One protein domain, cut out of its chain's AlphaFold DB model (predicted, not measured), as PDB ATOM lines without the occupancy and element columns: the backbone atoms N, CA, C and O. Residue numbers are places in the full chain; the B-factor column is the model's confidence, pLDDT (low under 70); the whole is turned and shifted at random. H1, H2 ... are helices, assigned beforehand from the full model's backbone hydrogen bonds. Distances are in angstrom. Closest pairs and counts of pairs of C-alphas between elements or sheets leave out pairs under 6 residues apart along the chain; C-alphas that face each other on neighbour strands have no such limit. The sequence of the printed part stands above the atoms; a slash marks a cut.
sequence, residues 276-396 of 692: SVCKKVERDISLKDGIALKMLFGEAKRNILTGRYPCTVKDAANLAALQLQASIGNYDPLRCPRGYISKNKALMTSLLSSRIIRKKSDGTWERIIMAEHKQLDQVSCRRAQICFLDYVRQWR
ATOM      1  N   SER A 276     163.234 164.875 198.371       91.44
ATOM      2  CA  SER A 276     162.513 166.110 198.718       91.44
ATOM      3  C   SER A 276     163.404 167.357 198.763       91.44
ATOM      4  O   SER A 276     162.896 168.466 198.642       91.44
ATOM      5  N   VAL A 277     164.730 167.219 198.846       91.44
ATOM      6  CA  VAL A 277     165.677 168.350 198.788       91.44
ATOM      7  C   VAL A 277     165.431 169.224 197.554       91.44
ATOM      8  O   VAL A 277     165.511 168.745 196.422       91.44
ATOM      9  N   CYS A 278     165.156 170.520 197.736       90.06
ATOM     10  CA  CYS A 278     164.856 171.422 196.620       90.06
ATOM     11  C   CYS A 278     166.127 171.904 195.893       90.06
ATOM     12  O   CYS A 278     167.196 172.060 196.489       90.06
ATOM     13  N   LYS A 279     166.008 172.183 194.587       91.38
ATOM     14  CA  LYS A 279     167.143 172.537 193.710       91.38
ATOM     15  C   LYS A 279     167.938 173.764 194.169       91.38
ATOM     16  O   LYS A 279     169.132 173.842 193.894       91.38
ATOM     17  N   LYS A 280     167.298 174.722 194.855       89.50
ATOM     18  CA  LYS A 280     167.985 175.914 195.374       89.50
ATOM     19  C   LYS A 280     168.888 175.571 196.561       89.50
ATOM     20  O   LYS A 280     170.069 175.883 196.511       89.50
ATOM     21  N   VAL A 281     168.355 174.909 197.591       90.69
ATOM     22  CA  VAL A 281     169.129 174.524 198.790       90.69
ATOM     23  C   VAL A 281     170.297 173.612 198.404       90.69
ATOM     24  O   VAL A 281     171.431 173.850 198.806       90.69
ATOM     25  N   GLU A 282     170.040 172.643 197.525       93.81
ATOM     26  CA  GLU A 282     171.069 171.794 196.922       93.81
ATOM     27  C   GLU A 282     172.176 172.604 196.233       93.81
ATOM     28  O   GLU A 282     173.360 172.357 196.466       93.81
ATOM     29  N   ARG A 283     171.818 173.586 195.398       94.12
ATOM     30  CA  ARG A 283     172.782 174.469 194.733       94.12
ATOM     31  C   ARG A 283     173.598 175.273 195.746       94.12
ATOM     32  O   ARG A 283     174.823 175.254 195.677       94.12
ATOM     33  N   ASP A 284     172.933 175.964 196.665       92.38
ATOM     34  CA  ASP A 284     173.566 176.911 197.586       92.38
ATOM     35  C   ASP A 284     174.541 176.209 198.556       92.38
ATOM     36  O   ASP A 284     175.563 176.785 198.932       92.38
ATOM     37  N   ILE A 285     174.279 174.942 198.900       93.50
ATOM     38  CA  ILE A 285     175.156 174.111 199.740       93.50
ATOM     39  C   ILE A 285     176.252 173.413 198.912       93.50
ATOM     40  O   ILE A 285     177.425 173.471 199.283       93.50
ATOM     41  N   SER A 286     175.933 172.832 197.746       94.00
ATOM     42  CA  SER A 286     176.939 172.182 196.872       94.00
ATOM     43  C   SER A 286     177.946 173.150 196.237       94.00
ATOM     44  O   SER A 286     178.991 172.727 195.752       94.00
ATOM     45  N   LEU A 287     177.687 174.462 196.265       94.50
ATOM     46  CA  LEU A 287     178.705 175.465 195.947       94.50
ATOM     47  C   LEU A 287     179.792 175.563 197.030       94.50
ATOM     48  O   LEU A 287     180.942 175.851 196.688       94.50
ATOM     49  N   LYS A 288     179.458 175.298 198.302       95.00
ATOM     50  CA  LYS A 288     180.401 175.291 199.433       95.00
ATOM     51  C   LYS A 288     181.165 173.965 199.513       95.00
ATOM     52  O   LYS A 288     182.394 173.976 199.553       95.00
ATOM     53  N   ASP A 289     180.443 172.844 199.495       96.50
ATOM     54  CA  ASP A 289     180.987 171.502 199.732       96.50
ATOM     55  C   ASP A 289     181.484 170.824 198.437       96.50
ATOM     56  O   ASP A 289     180.724 170.537 197.506       96.50
ATOM     57  N   GLY A 290     182.792 170.557 198.380       94.94
ATOM     58  CA  GLY A 290     183.462 169.980 197.211       94.94
ATOM     59  C   GLY A 290     183.267 168.472 197.009       94.94
ATOM     60  O   GLY A 290     183.565 167.981 195.919       94.94
ATOM     61  N   ILE A 291     182.780 167.732 198.011       95.31
ATOM     62  CA  ILE A 291     182.435 166.307 197.890       95.31
ATOM     63  C   ILE A 291     180.983 166.178 197.431       95.31
ATOM     64  O   ILE A 291     180.712 165.482 196.450       95.31
ATOM     65  N   ALA A 292     180.073 166.949 198.029       96.06
ATOM     66  CA  ALA A 292     178.677 167.027 197.613       96.06
ATOM     67  C   ALA A 292     178.534 167.455 196.142       96.06
ATOM     68  O   ALA A 292     177.745 166.869 195.398       96.06
ATOM     69  N   LEU A 293     179.351 168.418 195.688       96.88
ATOM     70  CA  LEU A 293     179.423 168.817 194.279       96.88
ATOM     71  C   LEU A 293     179.768 167.634 193.356       96.88
ATOM     72  O   LEU A 293     179.093 167.427 192.346       96.88
ATOM     73  N   LYS A 294     180.789 166.839 193.710       96.06
ATOM     74  CA  LYS A 294     181.215 165.656 192.939       96.06
ATOM     75  C   LYS A 294     180.144 164.564 192.933       96.06
ATOM     76  O   LYS A 294     179.917 163.962 191.885       96.06
ATOM     77  N   MET A 295     179.473 164.340 194.066       97.19
ATOM     78  CA  MET A 295     178.385 163.365 194.198       97.19
ATOM     79  C   MET A 295     177.185 163.717 193.315       97.19
ATOM     80  O   MET A 295     176.726 162.889 192.527       97.19
ATOM     81  N   LEU A 296     176.712 164.965 193.382       97.75
ATOM     82  CA  LEU A 296     175.604 165.445 192.551       97.75
ATOM     83  C   LEU A 296     175.970 165.423 191.060       97.75
ATOM     84  O   LEU A 296     175.146 165.034 190.229       97.75
ATOM     85  N   PHE A 297     177.205 165.804 190.711       97.31
ATOM     86  CA  PHE A 297     177.723 165.739 189.341       97.31
ATOM     87  C   PHE A 297     177.757 164.293 188.817       97.31
ATOM     88  O   PHE A 297     177.275 164.038 187.712       97.31
ATOM     89  N   GLY A 298     178.240 163.335 189.617       96.31
ATOM     90  CA  GLY A 298     178.271 161.913 189.263       96.31
ATOM     91  C   GLY A 298     176.887 161.285 189.119       96.31
ATOM     92  O   GLY A 298     176.634 160.574 188.145       96.31
ATOM     93  N   GLU A 299     175.948 161.593 190.019       96.56
ATOM     94  CA  GLU A 299     174.555 161.152 189.884       96.56
ATOM     95  C   GLU A 299     173.897 161.729 188.618       96.56
ATOM     96  O   GLU A 299     173.284 160.992 187.840       96.56
ATOM     97  N   ALA A 300     174.075 163.027 188.354       96.75
ATOM     98  CA  ALA A 300     173.552 163.678 187.157       96.75
ATOM     99  C   ALA A 300     174.138 163.079 185.865       96.75
ATOM    100  O   ALA A 300     173.385 162.729 184.950       96.75
ATOM    101  N   LYS A 301     175.464 162.887 185.810       95.62
ATOM    102  CA  LYS A 301     176.168 162.223 184.702       95.62
ATOM    103  C   LYS A 301     175.651 160.800 184.490       95.62
ATOM    104  O   LYS A 301     175.264 160.454 183.373       95.62
ATOM    105  N   ARG A 302     175.540 159.994 185.551       94.06
ATOM    106  CA  ARG A 302     174.972 158.634 185.496       94.06
ATOM    107  C   ARG A 302     173.543 158.636 184.942       94.06
ATOM    108  O   ARG A 302     173.223 157.806 184.088       94.06
ATOM    109  N   ASN A 303     172.695 159.574 185.365       93.94
ATOM    110  CA  ASN A 303     171.312 159.689 184.889       93.94
ATOM    111  C   ASN A 303     171.216 160.086 183.399       93.94
ATOM    112  O   ASN A 303     170.294 159.645 182.708       93.94
ATOM    113  N   ILE A 304     172.185 160.833 182.859       92.94
ATOM    114  CA  ILE A 304     172.289 161.107 181.414       92.94
ATOM    115  C   ILE A 304     172.790 159.870 180.651       92.94
ATOM    116  O   ILE A 304     172.153 159.446 179.684       92.94
ATOM    117  N   LEU A 305     173.899 159.258 181.085       92.06
ATOM    118  CA  LEU A 305     174.536 158.128 180.389       92.06
ATOM    119  C   LEU A 305     173.639 156.880 180.326       92.06
ATOM    120  O   LEU A 305     173.586 156.202 179.300       92.06
ATOM    121  N   THR A 306     172.869 156.612 181.385       89.75
ATOM    122  CA  THR A 306     171.858 155.532 181.429       89.75
ATOM    123  C   THR A 306     170.573 155.853 180.650       89.75
ATOM    124  O   THR A 306     169.695 154.994 180.505       89.75
ATOM    125  N   GLY A 307     170.440 157.080 180.134       87.69
ATOM    126  CA  GLY A 307     169.239 157.560 179.455       87.69
ATOM    127  C   GLY A 307     168.014 157.604 180.371       87.69
ATOM    128  O   GLY A 307     166.922 157.242 179.922       87.69
ATOM    129  N   ARG A 308     168.213 157.972 181.645       89.25
ATOM    130  CA  ARG A 308     167.157 158.249 182.630       89.25
ATOM    131  C   ARG A 308     166.636 159.678 182.481       89.25
ATOM    132  O   ARG A 308     165.429 159.874 182.493       89.25
ATOM    133  N   TYR A 309     167.526 160.652 182.277       91.31
ATOM    134  CA  TYR A 309     167.139 162.002 181.864       91.31
ATOM    135  C   TYR A 309     166.930 162.057 180.333       91.31
ATOM    136  O   TYR A 309     167.773 161.541 179.588       91.31
ATOM    137  N   PRO A 310     165.843 162.676 179.830       88.38
ATOM    138  CA  PRO A 310     165.683 162.961 178.409       88.38
ATOM    139  C   PRO A 310     166.681 164.053 177.997       88.38
ATOM    140  O   PRO A 310     166.713 165.128 178.581       88.38
ATOM    141  N   CYS A 311     167.511 163.763 176.996       87.81
ATOM    142  CA  CYS A 311     168.635 164.608 176.593       87.81
ATOM    143  C   CYS A 311     168.623 164.778 175.066       87.81
ATOM    144  O   CYS A 311     168.554 163.780 174.334       87.81
ATOM    145  N   THR A 312     168.635 166.020 174.569       90.06
ATOM    146  CA  THR A 312     168.714 166.295 173.129       90.06
ATOM    147  C   THR A 312     170.144 166.182 172.607       90.06
ATOM    148  O   THR A 312     171.110 166.030 173.349       90.06
ATOM    149  N   VAL A 313     170.296 166.243 171.283       90.88
ATOM    150  CA  VAL A 313     171.617 166.238 170.635       90.88
ATOM    151  C   VAL A 313     172.455 167.459 171.039       90.88
ATOM    152  O   VAL A 313     173.668 167.318 171.170       90.88
ATOM    153  N   LYS A 314     171.822 168.627 171.233       91.12
ATOM    154  CA  LYS A 314     172.504 169.860 171.648       91.12
ATOM    155  C   LYS A 314     172.980 169.735 173.095       91.12
ATOM    156  O   LYS A 314     174.166 169.898 173.360       91.12
ATOM    157  N   ASP A 315     172.080 169.315 173.985       92.31
ATOM    158  CA  ASP A 315     172.401 169.044 175.390       92.31
ATOM    159  C   ASP A 315     173.564 168.061 175.519       92.31
ATOM    160  O   ASP A 315     174.514 168.316 176.250       92.31
ATOM    161  N   ALA A 316     173.527 166.958 174.770       94.00
ATOM    162  CA  ALA A 316     174.560 165.935 174.818       94.00
ATOM    163  C   ALA A 316     175.938 166.448 174.366       94.00
ATOM    164  O   ALA A 316     176.945 166.014 174.920       94.00
ATOM    165  N   ALA A 317     176.003 167.381 173.407       95.38
ATOM    166  CA  ALA A 317     177.256 168.021 173.008       95.38
ATOM    167  C   ALA A 317     177.780 168.966 174.106       95.38
ATOM    168  O   ALA A 317     178.920 168.813 174.546       95.38
ATOM    169  N   ASN A 318     176.921 169.860 174.611       95.38
ATOM    170  CA  ASN A 318     177.240 170.818 175.678       95.38
ATOM    171  C   ASN A 318     177.725 170.104 176.955       95.38
ATOM    172  O   ASN A 318     178.760 170.438 177.532       95.38
ATOM    173  N   LEU A 319     176.994 169.070 177.374       95.94
ATOM    174  CA  LEU A 319     177.278 168.281 178.571       95.94
ATOM    175  C   LEU A 319     178.515 167.390 178.392       95.94
ATOM    176  O   LEU A 319     179.234 167.162 179.363       95.94
ATOM    177  N   ALA A 320     178.813 166.893 177.187       96.56
ATOM    178  CA  ALA A 320     180.062 166.173 176.914       96.56
ATOM    179  C   ALA A 320     181.286 167.104 176.923       96.56
ATOM    180  O   ALA A 320     182.326 166.732 177.462       96.56
ATOM    181  N   ALA A 321     181.164 168.329 176.405       96.25
ATOM    182  CA  ALA A 321     182.231 169.325 176.475       96.25
ATOM    183  C   ALA A 321     182.531 169.764 177.916       96.25
ATOM    184  O   ALA A 321     183.694 169.828 178.309       96.25
ATOM    185  N   LEU A 322     181.498 169.970 178.740       96.56
ATOM    186  CA  LEU A 322     181.662 170.240 180.172       96.56
ATOM    187  C   LEU A 322     182.302 169.060 180.928       96.56
ATOM    188  O   LEU A 322     183.122 169.284 181.815       96.56
ATOM    189  N   GLN A 323     181.996 167.812 180.558       95.88
ATOM    190  CA  GLN A 323     182.670 166.627 181.111       95.88
ATOM    191  C   GLN A 323     184.150 166.544 180.703       95.88
ATOM    192  O   GLN A 323     184.983 166.183 181.534       95.88
ATOM    193  N   LEU A 324     184.504 166.901 179.462       94.62
ATOM    194  CA  LEU A 324     185.906 166.999 179.035       94.62
ATOM    195  C   LEU A 324     186.637 168.102 179.804       94.62
ATOM    196  O   LEU A 324     187.656 167.830 180.431       94.62
ATOM    197  N   GLN A 325     186.074 169.308 179.875       95.81
ATOM    198  CA  GLN A 325     186.661 170.405 180.649       95.81
ATOM    199  C   GLN A 325     186.853 170.035 182.135       95.81
ATOM    200  O   GLN A 325     187.858 170.397 182.745       95.81
ATOM    201  N   ALA A 326     185.928 169.259 182.713       94.56
ATOM    202  CA  ALA A 326     186.031 168.752 184.081       94.56
ATOM    203  C   ALA A 326     187.074 167.631 184.280       94.56
ATOM    204  O   ALA A 326     187.494 167.425 185.416       94.56
ATOM    205  N   SER A 327     187.489 166.911 183.230       92.00
ATOM    206  CA  SER A 327     188.383 165.740 183.330       92.00
ATOM    207  C   SER A 327     189.799 165.973 182.794       92.00
ATOM    208  O   SER A 327     190.752 165.461 183.373       92.00
ATOM    209  N   ILE A 328     189.958 166.755 181.721       91.44
ATOM    210  CA  ILE A 328     191.255 167.020 181.069       91.44
ATOM    211  C   ILE A 328     191.680 168.497 181.090       91.44
ATOM    212  O   ILE A 328     192.826 168.795 180.734       91.44
ATOM    213  N   GLY A 329     190.803 169.404 181.531       92.31
ATOM    214  CA  GLY A 329     191.029 170.853 181.530       92.31
ATOM    215  C   GLY A 329     190.794 171.500 180.161       92.31
ATOM    216  O   GLY A 329     190.060 170.959 179.330       92.31
ATOM    217  N   ASN A 330     191.414 172.665 179.945       92.12
ATOM    218  CA  ASN A 330     191.262 173.473 178.730       92.12
ATOM    219  C   ASN A 330     191.601 172.674 177.460       92.12
ATOM    220  O   ASN A 330     192.434 171.762 177.475       92.12
ATOM    221  N   TYR A 331     190.967 173.046 176.347       88.94
ATOM    222  CA  TYR A 331     191.225 172.430 175.050       88.94
ATOM    223  C   TYR A 331     192.658 172.708 174.562       88.94
ATOM    224  O   TYR A 331     193.025 173.848 174.288       88.94
ATOM    225  N   ASP A 332     193.429 171.640 174.369       87.88
ATOM    226  CA  ASP A 332     194.765 171.658 173.773       87.88
ATOM    227  C   ASP A 332     194.787 170.728 172.539       87.88
ATOM    228  O   ASP A 332     194.527 169.530 172.690       87.88
ATOM    229  N   PRO A 333     195.106 171.224 171.323       85.88
ATOM    230  CA  PRO A 333     195.228 170.403 170.116       85.88
ATOM    231  C   PRO A 333     196.210 169.226 170.219       85.88
ATOM    232  O   PRO A 333     196.014 168.229 169.523       85.88
ATOM    233  N   LEU A 334     197.256 169.336 171.046       86.50
ATOM    234  CA  LEU A 334     198.292 168.310 171.207       86.50
ATOM    235  C   LEU A 334     197.792 167.154 172.081       86.50
ATOM    236  O   LEU A 334     197.947 165.990 171.713       86.50
ATOM    237  N   ARG A 335     197.123 167.466 173.200       82.31
ATOM    238  CA  ARG A 335     196.458 166.477 174.074       82.31
ATOM    239  C   ARG A 335     195.141 165.943 173.493       82.31
ATOM    240  O   ARG A 335     194.759 164.820 173.813       82.31
ATOM    241  N   CYS A 336     194.460 166.708 172.635       85.88
ATOM    242  CA  CYS A 336     193.183 166.360 171.991       85.88
ATOM    243  C   CYS A 336     193.251 166.373 170.443       85.88
ATOM    244  O   CYS A 336     192.528 167.142 169.793       85.88
ATOM    245  N   PRO A 337     194.084 165.513 169.822       88.44
ATOM    246  CA  PRO A 337     194.240 165.454 168.370       88.44
ATOM    247  C   PRO A 337     193.001 164.874 167.666       88.44
ATOM    248  O   PRO A 337     192.167 164.188 168.261       88.44
ATOM    249  N   ARG A 338     192.894 165.082 166.348       88.44
ATOM    250  CA  ARG A 338     191.778 164.555 165.539       88.44
ATOM    251  C   ARG A 338     191.689 163.023 165.627       88.44
ATOM    252  O   ARG A 338     192.595 162.289 165.216       88.44
ATOM    253  N   GLY A 339     190.554 162.533 166.108       89.50
ATOM    254  CA  GLY A 339     190.318 161.136 166.456       89.50
ATOM    255  C   GLY A 339     190.239 160.854 167.960       89.50
ATOM    256  O   GLY A 339     189.866 159.734 168.306       89.50
ATOM    257  N   TYR A 340     190.576 161.807 168.839       91.38
ATOM    258  CA  TYR A 340     190.657 161.598 170.294       91.38
ATOM    259  C   TYR A 340     189.377 160.995 170.893       91.38
ATOM    260  O   TYR A 340     189.457 160.055 171.680       91.38
ATOM    261  N   ILE A 341     188.198 161.465 170.465       93.12
ATOM    262  CA  ILE A 341     186.902 160.938 170.926       93.12
ATOM    263  C   ILE A 341     186.390 159.865 169.958       93.12
ATOM    264  O   ILE A 341     185.937 158.806 170.379       93.12
ATOM    265  N   SER A 342     186.472 160.104 168.645       93.81
ATOM    266  CA  SER A 342     185.846 159.237 167.637       93.81
ATOM    267  C   SER A 342     186.510 157.865 167.475       93.81
ATOM    268  O   SER A 342     185.825 156.902 167.124       93.81
ATOM    269  N   LYS A 343     187.812 157.748 167.769       92.62
ATOM    270  CA  LYS A 343     188.539 156.466 167.803       92.62
ATOM    271  C   LYS A 343     188.468 155.803 169.184       92.62
ATOM    272  O   LYS A 343     188.442 154.578 169.266       92.62
ATOM    273  N   ASN A 344     188.400 156.584 170.267       93.38
ATOM    274  CA  ASN A 344     188.310 156.064 171.630       93.38
ATOM    275  C   ASN A 344     186.852 155.757 172.014       93.38
ATOM    276  O   ASN A 344     186.141 156.576 172.598       93.38
ATOM    277  N   LYS A 345     186.408 154.533 171.713       91.31
ATOM    278  CA  LYS A 345     185.036 154.093 172.009       91.31
ATOM    279  C   LYS A 345     184.695 154.106 173.502       91.31
ATOM    280  O   LYS A 345     183.546 154.396 173.820       91.31
ATOM    281  N   ALA A 346     185.661 153.870 174.395       91.50
ATOM    282  CA  ALA A 346     185.438 153.944 175.839       91.50
ATOM    283  C   ALA A 346     185.114 155.382 176.284       91.50
ATOM    284  O   ALA A 346     184.099 155.597 176.950       91.50
ATOM    285  N   LEU A 347     185.903 156.364 175.828       92.50
ATOM    286  CA  LEU A 347     185.655 157.793 176.067       92.50
ATOM    287  C   LEU A 347     184.326 158.255 175.449       92.50
ATOM    288  O   LEU A 347     183.549 158.951 176.095       92.50
ATOM    289  N   MET A 348     184.006 157.815 174.226       93.44
ATOM    290  CA  MET A 348     182.704 158.106 173.614       93.44
ATOM    291  C   MET A 348     181.542 157.630 174.510       93.44
ATOM    292  O   MET A 348     180.573 158.363 174.694       93.44
ATOM    293  N   THR A 349     181.649 156.439 175.115       92.62
ATOM    294  CA  THR A 349     180.626 155.894 176.030       92.62
ATOM    295  C   THR A 349     180.647 156.454 177.455       92.62
ATOM    296  O   THR A 349     179.651 156.292 178.157       92.62
ATOM    297  N   SER A 350     181.724 157.114 177.897       93.12
ATOM    298  CA  SER A 350     181.759 157.816 179.193       93.12
ATOM    299  C   SER A 350     181.282 159.270 179.106       93.12
ATOM    300  O   SER A 350     180.920 159.844 180.130       93.12
ATOM    301  N   LEU A 351     181.239 159.852 177.900       94.12
ATOM    302  CA  LEU A 351     180.703 161.193 177.633       94.12
ATOM    303  C   LEU A 351     179.231 161.183 177.190       94.12
ATOM    304  O   LEU A 351     178.476 162.093 177.542       94.12
ATOM    305  N   LEU A 352     178.823 160.174 176.407       94.25
ATOM    306  CA  LEU A 352     177.513 160.090 175.754       94.25
ATOM    307  C   LEU A 352     176.801 158.761 176.049       94.25
ATOM    308  O   LEU A 352     177.408 157.692 176.065       94.25
ATOM    309  N   SER A 353     175.470 158.798 176.179       91.62
ATOM    310  CA  SER A 353     174.673 157.572 176.307       91.62
ATOM    311  C   SER A 353     174.702 156.727 175.026       91.62
ATOM    312  O   SER A 353     174.638 157.241 173.905       91.62
ATOM    313  N   SER A 354     174.678 155.399 175.177       88.56
ATOM    314  CA  SER A 354     174.627 154.435 174.057       88.56
ATOM    315  C   SER A 354     173.443 154.643 173.098       88.56
ATOM    316  O   SER A 354     173.470 154.188 171.952       88.56
ATOM    317  N   ARG A 355     172.411 155.354 173.567       85.94
ATOM    318  CA  ARG A 355     171.205 155.753 172.833       85.94
ATOM    319  C   ARG A 355     171.441 156.998 171.978       85.94
ATOM    320  O   ARG A 355     170.994 157.029 170.834       85.94
ATOM    321  N   ILE A 356     172.139 158.011 172.506       90.12
ATOM    322  CA  ILE A 356     172.371 159.266 171.779       90.12
ATOM    323  C   ILE A 356     173.518 159.154 170.774       90.12
ATOM    324  O   ILE A 356     173.375 159.681 169.674       90.12
ATOM    325  N   ILE A 357     174.572 158.378 171.079       91.62
ATOM    326  CA  ILE A 357     175.695 158.105 170.158       91.62
ATOM    327  C   ILE A 357     175.172 157.719 168.766       91.62
ATOM    328  O   ILE A 357     175.567 158.313 167.768       91.62
ATOM    329  N   ARG A 358     174.186 156.814 168.701       91.12
ATOM    330  CA  ARG A 358     173.591 156.297 167.453       91.12
ATOM    331  C   ARG A 358     172.930 157.353 166.550       91.12
ATOM    332  O   ARG A 358     172.618 157.037 165.408       91.12
ATOM    333  N   LYS A 359     172.703 158.588 167.020       91.38
ATOM    334  CA  LYS A 359     172.049 159.653 166.232       91.38
ATOM    335  C   LYS A 359     172.971 160.393 165.257       91.38
ATOM    336  O   LYS A 359     172.463 161.132 164.415       91.38
ATOM    337  N   LYS A 360     174.297 160.266 165.381       94.38
ATOM    338  CA  LYS A 360     175.294 160.901 164.494       94.38
ATOM    339  C   LYS A 360     176.537 160.017 164.373       94.38
ATOM    340  O   LYS A 360     176.797 159.194 165.241       94.38
ATOM    341  N   SER A 361     177.322 160.201 163.313       96.00
ATOM    342  CA  SER A 361     178.615 159.520 163.165       96.00
ATOM    343  C   SER A 361     179.629 159.987 164.217       96.00
ATOM    344  O   SER A 361     179.602 161.144 164.639       96.00
ATOM    345  N   ASP A 362     180.564 159.114 164.609       94.69
ATOM    346  CA  ASP A 362     181.552 159.397 165.665       94.69
ATOM    347  C   ASP A 362     182.363 160.677 165.397       94.69
ATOM    348  O   ASP A 362     182.505 161.529 166.270       94.69
ATOM    349  N   GLY A 363     182.837 160.859 164.159       95.44
ATOM    350  CA  GLY A 363     183.560 162.066 163.733       95.44
ATOM    351  C   GLY A 363     182.689 163.326 163.624       95.44
ATOM    352  O   GLY A 363     183.213 164.424 163.455       95.44
ATOM    353  N   THR A 364     181.363 163.194 163.717       96.25
ATOM    354  CA  THR A 364     180.439 164.328 163.870       96.25
ATOM    355  C   THR A 364     180.214 164.659 165.341       96.25
ATOM    356  O   THR A 364     180.186 165.842 165.665       96.25
ATOM    357  N   TRP A 365     180.123 163.656 166.222       96.69
ATOM    358  CA  TRP A 365     180.130 163.868 167.673       96.69
ATOM    359  C   TRP A 365     181.414 164.553 168.134       96.69
ATOM    360  O   TRP A 365     181.337 165.592 168.778       96.69
ATOM    361  N   GLU A 366     182.581 164.049 167.722       96.06
ATOM    362  CA  GLU A 366     183.871 164.676 168.038       96.06
ATOM    363  C   GLU A 366     183.910 166.143 167.594       96.06
ATOM    364  O   GLU A 366     184.281 167.009 168.378       96.06
ATOM    365  N   ARG A 367     183.466 166.449 166.366       95.62
ATOM    366  CA  ARG A 367     183.504 167.818 165.828       95.62
ATOM    367  C   ARG A 367     182.673 168.804 166.648       95.62
ATOM    368  O   ARG A 367     183.140 169.915 166.865       95.62
ATOM    369  N   ILE A 368     181.461 168.424 167.065       95.81
ATOM    370  CA  ILE A 368     180.590 169.328 167.834       95.81
ATOM    371  C   ILE A 368     181.027 169.415 169.298       95.81
ATOM    372  O   ILE A 368     181.120 170.512 169.827       95.81
ATOM    373  N   ILE A 369     181.427 168.301 169.920       96.00
ATOM    374  CA  ILE A 369     181.933 168.305 171.303       96.00
ATOM    375  C   ILE A 369     183.213 169.147 171.413       96.00
ATOM    376  O   ILE A 369     183.334 169.953 172.328       96.00
ATOM    377  N   MET A 370     184.138 169.032 170.453       94.44
ATOM    378  CA  MET A 370     185.350 169.864 170.416       94.44
ATOM    379  C   MET A 370     185.066 171.337 170.074       94.44
ATOM    380  O   MET A 370     185.887 172.193 170.393       94.44
ATOM    381  N   ALA A 371     183.941 171.659 169.426       93.62
ATOM    382  CA  ALA A 371     183.536 173.046 169.175       93.62
ATOM    383  C   ALA A 371     182.989 173.717 170.447       93.62
ATOM    384  O   ALA A 371     183.327 174.868 170.719       93.62
ATOM    385  N   GLU A 372     182.219 172.990 171.262       93.75
ATOM    386  CA  GLU A 372     181.780 173.475 172.577       93.75
ATOM    387  C   GLU A 372     182.939 173.489 173.595       93.75
ATOM    388  O   GLU A 372     183.087 174.445 174.349       93.75
ATOM    389  N   HIS A 373     183.838 172.491 173.584       93.94
ATOM    390  CA  HIS A 373     184.989 172.434 174.507       93.94
ATOM    391  C   HIS A 373     185.963 173.606 174.304       93.94
ATOM    392  O   HIS A 373     186.464 174.163 175.275       93.94
ATOM    393  N   LYS A 374     186.150 174.070 173.063       93.00
ATOM    394  CA  LYS A 374     186.932 175.283 172.755       93.00
ATOM    395  C   LYS A 374     186.362 176.573 173.354       93.00
ATOM    396  O   LYS A 374     187.118 177.514 173.556       93.00
ATOM    397  N   GLN A 375     185.061 176.627 173.640       91.06
ATOM    398  CA  GLN A 375     184.421 177.783 174.283       91.06
ATOM    399  C   GLN A 375     184.565 177.760 175.816       91.06
ATOM    400  O   GLN A 375     184.190 178.722 176.483       91.06
ATOM    401  N   LEU A 376     185.111 176.676 176.380       92.06
ATOM    402  CA  LEU A 376     185.328 176.482 177.814       92.06
ATOM    403  C   LEU A 376     186.772 176.786 178.256       92.06
ATOM    404  O   LEU A 376     187.184 176.359 179.335       92.06
ATOM    405  N   ASP A 377     187.548 177.529 177.460       88.62
ATOM    406  CA  ASP A 377     188.889 177.941 177.877       88.62
ATOM    407  C   ASP A 377     188.856 178.752 179.190       88.62
ATOM    408  O   ASP A 377     187.906 179.482 179.483       88.62
ATOM    409  N   GLN A 378     189.881 178.564 180.022       89.88
ATOM    410  CA  GLN A 378     189.993 179.082 181.397       89.88
ATOM    411  C   GLN A 378     188.883 178.644 182.385       89.88
ATOM    412  O   GLN A 378     188.864 179.088 183.538       89.88
ATOM    413  N   VAL A 379     187.968 177.737 182.013       92.06
ATOM    414  CA  VAL A 379     186.942 177.206 182.930       92.06
ATOM    415  C   VAL A 379     187.530 176.078 183.785       92.06
ATOM    416  O   VAL A 379     187.656 174.944 183.335       92.06
ATOM    417  N   SER A 380     187.867 176.350 185.047       94.44
ATOM    418  CA  SER A 380     188.434 175.327 185.947       94.44
ATOM    419  C   SER A 380     187.521 174.102 186.149       94.44
ATOM    420  O   SER A 380     186.297 174.201 186.060       94.44
ATOM    421  N   CYS A 381     188.099 172.943 186.490       93.69
ATOM    422  CA  CYS A 381     187.376 171.676 186.696       93.69
ATOM    423  C   CYS A 381     186.124 171.817 187.594       93.69
ATOM    424  O   CYS A 381     185.014 171.484 187.174       93.69
ATOM    425  N   ARG A 382     186.273 172.401 188.796       94.06
ATOM    426  CA  ARG A 382     185.160 172.673 189.734       94.06
ATOM    427  C   ARG A 382     184.073 173.547 189.095       94.06
ATOM    428  O   ARG A 382     182.886 173.309 189.293       94.06
ATOM    429  N   ARG A 383     184.471 174.552 188.310       92.69
ATOM    430  CA  ARG A 383     183.562 175.469 187.610       92.69
ATOM    431  C   ARG A 383     182.817 174.762 186.471       92.69
ATOM    432  O   ARG A 383     181.622 174.985 186.325       92.69
ATOM    433  N   ALA A 384     183.466 173.855 185.738       95.38
ATOM    434  CA  ALA A 384     182.811 173.015 184.734       95.38
ATOM    435  C   ALA A 384     181.767 172.066 185.361       95.38
ATOM    436  O   ALA A 384     180.666 171.937 184.828       95.38
ATOM    437  N   GLN A 385     182.058 171.474 186.529       95.88
ATOM    438  CA  GLN A 385     181.091 170.666 187.292       95.88
ATOM    439  C   GLN A 385     179.873 171.490 187.748       95.88
ATOM    440  O   GLN A 385     178.739 171.030 187.613       95.88
ATOM    441  N   ILE A 386     180.091 172.725 188.224       95.06
ATOM    442  CA  ILE A 386     179.012 173.667 188.570       95.06
ATOM    443  C   ILE A 386     178.163 173.989 187.331       95.06
ATOM    444  O   ILE A 386     176.954 173.781 187.358       95.06
ATOM    445  N   CYS A 387     178.778 174.406 186.218       95.06
ATOM    446  CA  CYS A 387     178.052 174.727 184.985       95.06
ATOM    447  C   CYS A 387     177.291 173.520 184.404       95.06
ATOM    448  O   CYS A 387     176.199 173.695 183.870       95.06
ATOM    449  N   PHE A 388     177.815 172.297 184.544       96.38
ATOM    450  CA  PHE A 388     177.118 171.058 184.172       96.38
ATOM    451  C   PHE A 388     175.869 170.830 185.023       96.38
ATOM    452  O   PHE A 388     174.795 170.566 184.481       96.38
ATOM    453  N   LEU A 389     175.985 170.966 186.348       96.38
ATOM    454  CA  LEU A 389     174.844 170.848 187.253       96.38
ATOM    455  C   LEU A 389     173.798 171.931 186.988       96.38
ATOM    456  O   LEU A 389     172.605 171.646 186.961       96.38
ATOM    457  N   ASP A 390     174.234 173.153 186.710       94.31
ATOM    458  CA  ASP A 390     173.350 174.281 186.428       94.31
ATOM    459  C   ASP A 390     172.675 174.191 185.053       94.31
ATOM    460  O   ASP A 390     171.567 174.701 184.882       94.31
ATOM    461  N   TYR A 391     173.276 173.477 184.097       93.75
ATOM    462  CA  TYR A 391     172.613 173.061 182.861       93.75
ATOM    463  C   TYR A 391     171.438 172.122 183.175       93.75
ATOM    464  O   TYR A 391     170.296 172.393 182.805       93.75
ATOM    465  N   VAL A 392     171.689 171.026 183.901       94.19
ATOM    466  CA  VAL A 392     170.663 169.993 184.140       94.19
ATOM    467  C   VAL A 392     169.605 170.402 185.167       94.19
ATOM    468  O   VAL A 392     168.466 169.962 185.044       94.19
ATOM    469  N   ARG A 393     169.915 171.277 186.135       93.31
ATOM    470  CA  ARG A 393     168.957 171.791 187.141       93.31
ATOM    471  C   ARG A 393     167.740 172.479 186.509       93.31
ATOM    472  O   ARG A 393     166.654 172.450 187.093       93.31
ATOM    473  N   GLN A 394     167.887 173.025 185.301       88.62
ATOM    474  CA  GLN A 394     166.797 173.621 184.514       88.62
ATOM    475  C   GLN A 394     165.747 172.584 184.068       88.62
ATOM    476  O   GLN A 394     164.588 172.928 183.833       88.62
ATOM    477  N   TRP A 395     166.121 171.304 183.959       90.44
ATOM    478  CA  TRP A 395     165.222 170.239 183.518       90.44
ATOM    479  C   TRP A 395     164.219 169.875 184.619       90.44
ATOM    480  O   TRP A 395     164.578 169.684 185.784       90.44
ATOM    481  N   ARG A 396     162.941 169.714 184.255       89.06
ATOM    482  CA  ARG A 396     161.862 169.386 185.210       89.06
ATOM    483  C   ARG A 396     161.995 167.991 185.827       89.06
ATOM    484  O   ARG A 396     161.443 167.749 186.885       89.06
TER     485      ARG A 396
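What this domain is: This is residues 276 to 396 of the 692 residues of the protein "FERM domain-containing protein" of Chytriomyces confervae (UniProt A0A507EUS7). Helix H3 is the core of a compact body, with H7 packed side by side along it, running opposite ways, and H6 crossing it on roughly the other side; the short H4 meets H3 about perpendicularly. H2 crosses H7, H1 lies at one end of the long axis, and the loop of residues 329 to 344 makes the other end. The printed part has 121 residues with seven named helices, H1 to H7 in chain order, and no named strand: the class is all helix, and the helix packing is mostly crossed. It is compact, with a radius of gyration of the C-alphas of 14.2 A and spans of 42 by 30 by 20 A.

How they stand to each other: H1, residues 279 to 286, is close to but not clearly touching H2, residues 290 to 305; their closest C-alphas, of Ser 286 and Leu 293, are 4.9 A apart. H2 touches H7, residues 381 to 393, with residues 293 to 300 alone, at a steep tilt of 54 degrees, the same way; the closest C-alphas are those of Phe 297 and Leu 389, 6.2 A. H3, residues 313 to 328, is the hub, touching three helices. It touches H7 at a shallow tilt of 23 degrees, opposite ways, closest at the C-alphas of Ala 326 and Cys 381, 4.1 A. It touches H6, residues 362 to 376, at a steep tilt of 64 degrees, the same way, closest at the C-alphas of Ala 321 and His 373, 4.6 A. With residues 319 to 324 alone it touches H4, residues 345 to 351, about perpendicular at 80 degrees; the closest C-alphas, of Ala 320 and Leu 351, are 5.1 A apart. H2 and H4 only just touch, with 3 pairs of C-alphas within 8 A, closest at Leu 305 and Ser 350, 7.3 A. H5, residues 354 to 357, is close to but not clearly touching H4, closest at the C-alphas of Met 348 and Ile 357, 7.8 A. Every O i to N i+4 pair is within hydrogen-bond range in H1, H3, H4 and H7, against 11 of 12 in H2 and 8 of 11 in H6; H5 is too short for such a pair.

Where its parts are: H1 begins at C-alpha 279 (167.143, 172.537, 193.710). From first to last C-alpha H2 measures 22.4 A, H3 22.3 A, H6 21.3 A and H7 18.4 A. H3 begins at C-alpha 313 (171.617, 166.238, 170.635), and H7 ends at C-alpha 393 (168.957, 171.791, 187.141).

The domain as a whole: The C-alphas farthest apart are those of Ser 276 and Leu 334, 45.2 A. The link from H3 to H4, 16 residues, is long. The printed part has no cut; its mean pLDDT is 92.9, and no printed residue is under 70.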